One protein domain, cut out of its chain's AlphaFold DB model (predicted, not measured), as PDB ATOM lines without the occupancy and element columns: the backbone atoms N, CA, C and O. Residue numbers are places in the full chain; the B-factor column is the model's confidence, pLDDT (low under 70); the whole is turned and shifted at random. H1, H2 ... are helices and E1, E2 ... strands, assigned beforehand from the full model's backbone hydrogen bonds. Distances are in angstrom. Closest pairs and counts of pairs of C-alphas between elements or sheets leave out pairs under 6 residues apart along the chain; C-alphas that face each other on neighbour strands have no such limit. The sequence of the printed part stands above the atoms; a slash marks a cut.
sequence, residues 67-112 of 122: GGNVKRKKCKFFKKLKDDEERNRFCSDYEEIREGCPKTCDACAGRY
ATOM      1  N   GLY A  67     245.688 225.848 196.381       70.81
ATOM      2  CA  GLY A  67     246.558 226.098 195.225       70.81
ATOM      3  C   GLY A  67     247.634 225.018 195.049       70.81
ATOM      4  O   GLY A  67     248.819 225.333 194.932       70.81
ATOM      5  N   GLY A  68     247.245 223.744 195.164       77.44
ATOM      6  CA  GLY A  68     248.141 222.592 194.997       77.44
ATOM      7  C   GLY A  68     249.112 222.324 196.154       77.44
ATOM      8  O   GLY A  68     249.957 221.446 196.039       77.44
ATOM      9  N   ASN A  69     249.015 223.051 197.273       77.06
ATOM     10  CA  ASN A  69     249.903 222.874 198.423       77.06
ATOM     11  C   ASN A  69     249.119 222.559 199.701       77.06
ATOM     12  O   ASN A  69     248.158 223.255 200.031       77.06
ATOM     13  N   VAL A  70     249.583 221.567 200.466       80.88
ATOM     14  CA  VAL A  70     249.014 221.219 201.774       80.88
ATOM     15  C   VAL A  70     249.547 222.180 202.836       80.88
ATOM     16  O   VAL A  70     250.726 222.139 203.192       80.88
ATOM     17  N   LYS A  71     248.702 223.077 203.354       81.19
ATOM     18  CA  LYS A  71     249.094 224.041 204.401       81.19
ATOM     19  C   LYS A  71     248.031 224.113 205.490       81.19
ATOM     20  O   LYS A  71     246.840 224.091 205.215       81.19
ATOM     21  N   ARG A  72     248.464 224.269 206.744       84.19
ATOM     22  CA  ARG A  72     247.565 224.599 207.861       84.19
ATOM     23  C   ARG A  72     247.338 226.104 207.897       84.19
ATOM     24  O   ARG A  72     248.296 226.884 207.865       84.19
ATOM     25  N   LYS A  73     246.083 226.528 207.950       85.62
ATOM     26  CA  LYS A  73     245.674 227.933 207.901       85.62
ATOM     27  C   LYS A  73     244.877 228.293 209.153       85.62
ATOM     28  O   LYS A  73     244.421 227.437 209.895       85.62
ATOM     29  N   LYS A  74     244.773 229.586 209.445       87.44
ATOM     30  CA  LYS A  74     243.961 230.103 210.563       87.44
ATOM     31  C   LYS A  74     242.642 230.640 210.015       87.44
ATOM     32  O   LYS A  74     242.592 230.982 208.838       87.44
ATOM     33  N   CYS A  75     241.648 230.874 210.870       84.50
ATOM     34  CA  CYS A  75     240.366 231.486 210.478       84.50
ATOM     35  C   CYS A  75     240.527 232.774 209.643       84.50
ATOM     36  O   CYS A  75     239.816 232.995 208.672       84.50
ATOM     37  N   LYS A  76     241.553 233.592 209.937       86.06
ATOM     38  CA  LYS A  76     241.883 234.806 209.159       86.06
ATOM     39  C   LYS A  76     242.170 234.553 207.675       86.06
ATOM     40  O   LYS A  76     242.017 235.476 206.886       86.06
ATOM     41  N   PHE A  77     242.657 233.367 207.314       86.69
ATOM     42  CA  PHE A  77     242.896 232.996 205.922       86.69
ATOM     43  C   PHE A  77     241.566 232.774 205.205       86.69
ATOM     44  O   PHE A  77     241.310 233.440 204.213       86.69
ATOM     45  N   PHE A  78     240.694 231.939 205.776       82.56
ATOM     46  CA  PHE A  78     239.376 231.640 205.212       82.56
ATOM     47  C   PHE A  78     238.483 232.886 205.140       82.56
ATOM     48  O   PHE A  78     237.754 233.067 204.176       82.56
ATOM     49  N   LYS A  79     238.622 233.819 206.091       83.38
ATOM     50  CA  LYS A  79     237.936 235.121 206.054       83.38
ATOM     51  C   LYS A  79     238.447 236.054 204.945       83.38
ATOM     52  O   LYS A  79     237.752 236.986 204.562       83.38
ATOM     53  N   LYS A  80     239.685 235.858 204.482       85.12
ATOM     54  CA  LYS A  80     240.299 236.639 203.397       85.12
ATOM     55  C   LYS A  80     240.061 236.032 202.014       85.12
ATOM     56  O   LYS A  80     240.460 236.658 201.034       85.12
ATOM     57  N   LEU A  81     239.468 234.840 201.932       82.94
ATOM     58  CA  LEU A  81     239.054 234.272 200.656       82.94
ATOM     59  C   LEU A  81     237.987 235.183 200.051       82.94
ATOM     60  O   LEU A  81     237.039 235.564 200.736       82.94
ATOM     61  N   LYS A  82     238.200 235.577 198.793       77.44
ATOM     62  CA  LYS A  82     237.230 236.367 198.026       77.44
ATOM     63  C   LYS A  82     236.076 235.494 197.538       77.44
ATOM     64  O   LYS A  82     234.965 235.987 197.433       77.44
ATOM     65  N   ASP A  83     236.356 234.219 197.293       81.94
ATOM     66  CA  ASP A  83     235.371 233.226 196.893       81.94
ATOM     67  C   ASP A  83     234.647 232.654 198.110       81.94
ATOM     68  O   ASP A  83     235.202 231.872 198.893       81.94
ATOM     69  N   ASP A  84     233.377 233.032 198.250       78.62
ATOM     70  CA  ASP A  84     232.459 232.430 199.217       78.62
ATOM     71  C   ASP A  84     232.298 230.921 198.977       78.62
ATOM     72  O   ASP A  84     232.143 230.161 199.931       78.62
ATOM     73  N   GLU A  85     232.390 230.465 197.724       81.75
ATOM     74  CA  GLU A  85     232.283 229.049 197.362       81.75
ATOM     75  C   GLU A  85     233.475 228.235 197.884       81.75
ATOM     76  O   GLU A  85     233.292 227.201 198.529       81.75
ATOM     77  N   GLU A  86     234.700 228.741 197.708       82.69
ATOM     78  CA  GLU A  86     235.909 228.105 198.237       82.69
ATOM     79  C   GLU A  86     235.891 228.088 199.774       82.69
ATOM     80  O   GLU A  86     236.193 227.067 200.403       82.69
ATOM     81  N   ARG A  87     235.463 229.194 200.399       82.56
ATOM     82  CA  ARG A  87     235.277 229.266 201.855       82.56
ATOM     83  C   ARG A  87     234.264 228.227 202.338       82.56
ATOM     84  O   ARG A  87     234.561 227.484 203.275       82.56
ATOM     85  N   ASN A  88     233.103 228.142 201.692       83.38
ATOM     86  CA  ASN A  88     232.055 227.183 202.036       83.38
ATOM     87  C   ASN A  88     232.504 225.740 201.835       83.38
ATOM     88  O   ASN A  88     232.164 224.886 202.657       83.38
ATOM     89  N   ARG A  89     233.304 225.469 200.803       84.12
ATOM     90  CA  ARG A  89     233.897 224.155 200.579       84.12
ATOM     91  C   ARG A  89     234.783 223.747 201.752       84.12
ATOM     92  O   ARG A  89     234.542 222.698 202.333       84.12
ATOM     93  N   PHE A  90     235.705 224.600 202.205       83.19
ATOM     94  CA  PHE A  90     236.517 224.294 203.393       83.19
ATOM     95  C   PHE A  90     235.682 224.112 204.663       83.19
ATOM     96  O   PHE A  90     235.958 223.229 205.470       83.19
ATOM     97  N   CYS A  91     234.648 224.927 204.843       82.44
ATOM     98  CA  CYS A  91     233.744 224.824 205.985       82.44
ATOM     99  C   CYS A  91     232.841 223.580 205.954       82.44
ATOM    100  O   CYS A  91     232.308 223.200 206.997       82.44
ATOM    101  N   SER A  92     232.650 222.975 204.781       84.12
ATOM    102  CA  SER A  92     231.845 221.762 204.588       84.12
ATOM    103  C   SER A  92     232.703 220.499 204.598       84.12
ATOM    104  O   SER A  92     232.310 219.507 205.199       84.12
ATOM    105  N   ASP A  93     233.891 220.560 203.994       84.06
ATOM    106  CA  ASP A  93     234.851 219.456 203.932       84.06
ATOM    107  C   ASP A  93     235.544 219.222 205.286       84.06
ATOM    108  O   ASP A  93     235.956 218.102 205.585       84.06
ATOM    109  N   TYR A  94     235.671 220.260 206.127       83.00
ATOM    110  CA  TYR A  94     236.383 220.180 207.403       83.00
ATOM    111  C   TYR A  94     235.527 220.679 208.572       83.00
ATOM    112  O   TYR A  94     235.470 221.879 208.865       83.00
ATOM    113  N   GLU A  95     234.933 219.740 209.313       81.56
ATOM    114  CA  GLU A  95     234.167 220.043 210.531       81.56
ATOM    115  C   GLU A  95     235.005 220.806 211.568       81.56
ATOM    116  O   GLU A  95     234.505 221.748 212.177       81.56
ATOM    117  N   GLU A  96     236.301 220.503 211.696       82.50
ATOM    118  CA  GLU A  96     237.210 221.234 212.590       82.50
ATOM    119  C   GLU A  96     237.273 222.732 212.256       82.50
ATOM    120  O   GLU A  96     237.303 223.568 213.158       82.50
ATOM    121  N   ILE A  97     237.281 223.102 210.965       82.19
ATOM    122  CA  ILE A  97     237.287 224.515 210.548       82.19
ATOM    123  C   ILE A  97     235.971 225.169 210.934       82.19
ATOM    124  O   ILE A  97     235.956 226.316 211.372       82.19
ATOM    125  N   ARG A  98     234.866 224.446 210.805       80.38
ATOM    126  CA  ARG A  98     233.550 224.948 211.174       80.38
ATOM    127  C   ARG A  98     233.390 225.122 212.686       80.38
ATOM    128  O   ARG A  98     232.752 226.084 213.110       80.38
ATOM    129  N   GLU A  99     233.981 224.237 213.483       80.31
ATOM    130  CA  GLU A  99     233.976 224.322 214.946       80.31
ATOM    131  C   GLU A  99     234.942 225.396 215.467       80.31
ATOM    132  O   GLU A  99     234.576 226.155 216.362       80.31
ATOM    133  N   GLY A 100     236.136 225.519 214.878       81.75
ATOM    134  CA  GLY A 100     237.143 226.505 215.283       81.75
ATOM    135  C   GLY A 100     236.972 227.892 214.657       81.75
ATOM    136  O   GLY A 100     237.425 228.893 215.211       81.75
ATOM    137  N   CYS A 101     236.319 227.996 213.502       84.81
ATOM    138  CA  CYS A 101     236.074 229.249 212.784       84.81
ATOM    139  C   CYS A 101     234.584 229.437 212.434       84.81
ATOM    140  O   CYS A 101     234.249 229.694 211.270       84.81
ATOM    141  N   PRO A 102     233.660 229.345 213.408       81.19
ATOM    142  CA  PRO A 102     232.223 229.328 213.136       81.19
ATOM    143  C   PRO A 102     231.722 230.628 212.503       81.19
ATOM    144  O   PRO A 102     230.767 230.605 211.736       81.19
ATOM    145  N   LYS A 103     232.368 231.767 212.782       82.75
ATOM    146  CA  LYS A 103     232.001 233.061 212.193       82.75
ATOM    147  C   LYS A 103     232.525 233.204 210.771       82.75
ATOM    148  O   LYS A 103     231.893 233.849 209.949       82.75
ATOM    149  N   THR A 104     233.666 232.594 210.481       83.00
ATOM    150  CA  THR A 104     234.210 232.542 209.124       83.00
ATOM    151  C   THR A 104     233.397 231.610 208.227       83.00
ATOM    152  O   THR A 104     233.247 231.880 207.043       83.00
ATOM    153  N   CYS A 105     232.851 230.541 208.799       78.88
ATOM    154  CA  CYS A 105     231.990 229.582 208.113       78.88
ATOM    155  C   CYS A 105     230.495 229.925 208.156       78.88
ATOM    156  O   CYS A 105     229.682 229.057 207.843       78.88
ATOM    157  N   ASP A 106     230.123 231.121 208.628       75.31
ATOM    158  CA  ASP A 106     228.727 231.541 208.848       75.31
ATOM    159  C   ASP A 106     227.872 230.504 209.624       75.31
ATOM    160  O   ASP A 106     226.641 230.499 209.605       75.31
ATOM    161  N   ALA A 107     228.531 229.635 210.394       70.25
ATOM    162  CA  ALA A 107     227.943 228.532 211.150       70.25
ATOM    163  C   ALA A 107     227.379 228.979 212.511       70.25
ATOM    164  O   ALA A 107     226.837 228.175 213.268       70.25
ATOM    165  N   CYS A 108     227.473 230.274 212.809       65.31
ATOM    166  CA  CYS A 108     227.078 230.895 214.067       65.31
ATOM    167  C   CYS A 108     225.584 230.856 214.407       65.31
ATOM    168  O   CYS A 108     225.216 231.163 215.536       65.31
ATOM    169  N   ALA A 109     224.713 230.537 213.453       54.72
ATOM    170  CA  ALA A 109     223.272 230.704 213.626       54.72
ATOM    171  C   ALA A 109     222.518 229.411 213.979       54.72
ATOM    172  O   ALA A 109     221.304 229.370 213.808       54.72
ATOM    173  N   GLY A 110     223.197 228.315 214.349       50.62
ATOM    174  CA  GLY A 110     222.531 227.005 214.489       50.62
ATOM    175  C   GLY A 110     221.818 226.541 213.202       50.62
ATOM    176  O   GLY A 110     221.044 225.592 213.221       50.62
ATOM    177  N   ARG A 111     222.075 227.219 212.071       46.12
ATOM    178  CA  ARG A 111     221.416 227.036 210.770       46.12
ATOM    179  C   ARG A 111     222.206 226.167 209.808       46.12
ATOM    180  O   ARG A 111     221.889 226.131 208.623       46.12
ATOM    181  N   TYR A 112     223.193 225.423 210.290       47.09
ATOM    182  CA  TYR A 112     223.643 224.284 209.510       47.09
ATOM    183  C   TYR A 112     222.567 223.208 209.653       47.09
ATOM    184  O   TYR A 112     222.632 222.321 210.504       47.09
TER     185      TYR A 112
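AT A GLANCE: This is residues 67 to 112 of the 122 residues of the protein "Hypothetical protein" of Corethron hystrix (UniProt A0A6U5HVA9). This is a small body of three short helices whose centres make a triangle: H2 and H3 meet end to end as an L-shaped corner, and H1 lies across from that corner, close to both. The strand E1 sits in a first arm, residues 67 to 72, that sticks out from this body, while the last stretch, residues 101 to 112, has no named element and runs out to the other end of the long axis. The printed part has 46 residues, with one named strand and three named helices in the order E1, H1, H2, H3; the class is mostly helix, and E1 pairs with no named strand. The whole is compact, with a radius of gyration of the C-alphas of 10.2 A, yet elongated in outline, spanning 32 by 20 by 17 A.

HOW THE PARTS SIT: Start at E1, residues 69 to 71, which is apart from H1, residues 75 to 78, although a tight link of 3 residues joins them. E1 is also apart from H2, residues 84 to 93, and from H3, residues 95 to 100. Next look at Phe 78 and Arg 87: their C-alphas, the closest of H1 and H2, are 5.8 A apart, and the two helices are close but not clearly touching. H1 and H3 are also close but not clearly touching, and their closest C-alphas, those of Cys 75 and Ile 97, are 7.6 A apart. H2 and H3 touch only at the corner by their link, with the C-alphas of Cys 91 and Arg 98 closest at 5.2 A. Their lines stand about perpendicular, but only just, at 72 degrees. In the backbones of H2 and H3, every O i to N i+4 pair is within hydrogen-bond range; H1, with 4 residues, is too short for such a pair.

IN THESE COORDINATES: Find C-alpha 69 at (249.903, 222.874, 198.423), where E1 begins; it runs 6.1 A to C-alpha 71. From Cys 75, H1 covers 5.4 A to Phe 78. Find C-alpha 84 at (232.459, 232.430, 199.217); from there H2, the longest helix, runs 14.0 A to Asp 93. H3 begins at Glu 95 and ends 8.6 A away at C-alpha 100, at (237.143, 226.505, 215.283).

THE WHOLE: Look at Gly 68 and Gly 110 for the two C-alphas farthest apart, 32.5 A. The printed part has no cut, and the links E1 to H1, H1 to H2 and H2 to H3 are tight. In the B-factor column you will find a mean pLDDT of 78.6 for the printed part of this model, with residues 108 to 112 under 70.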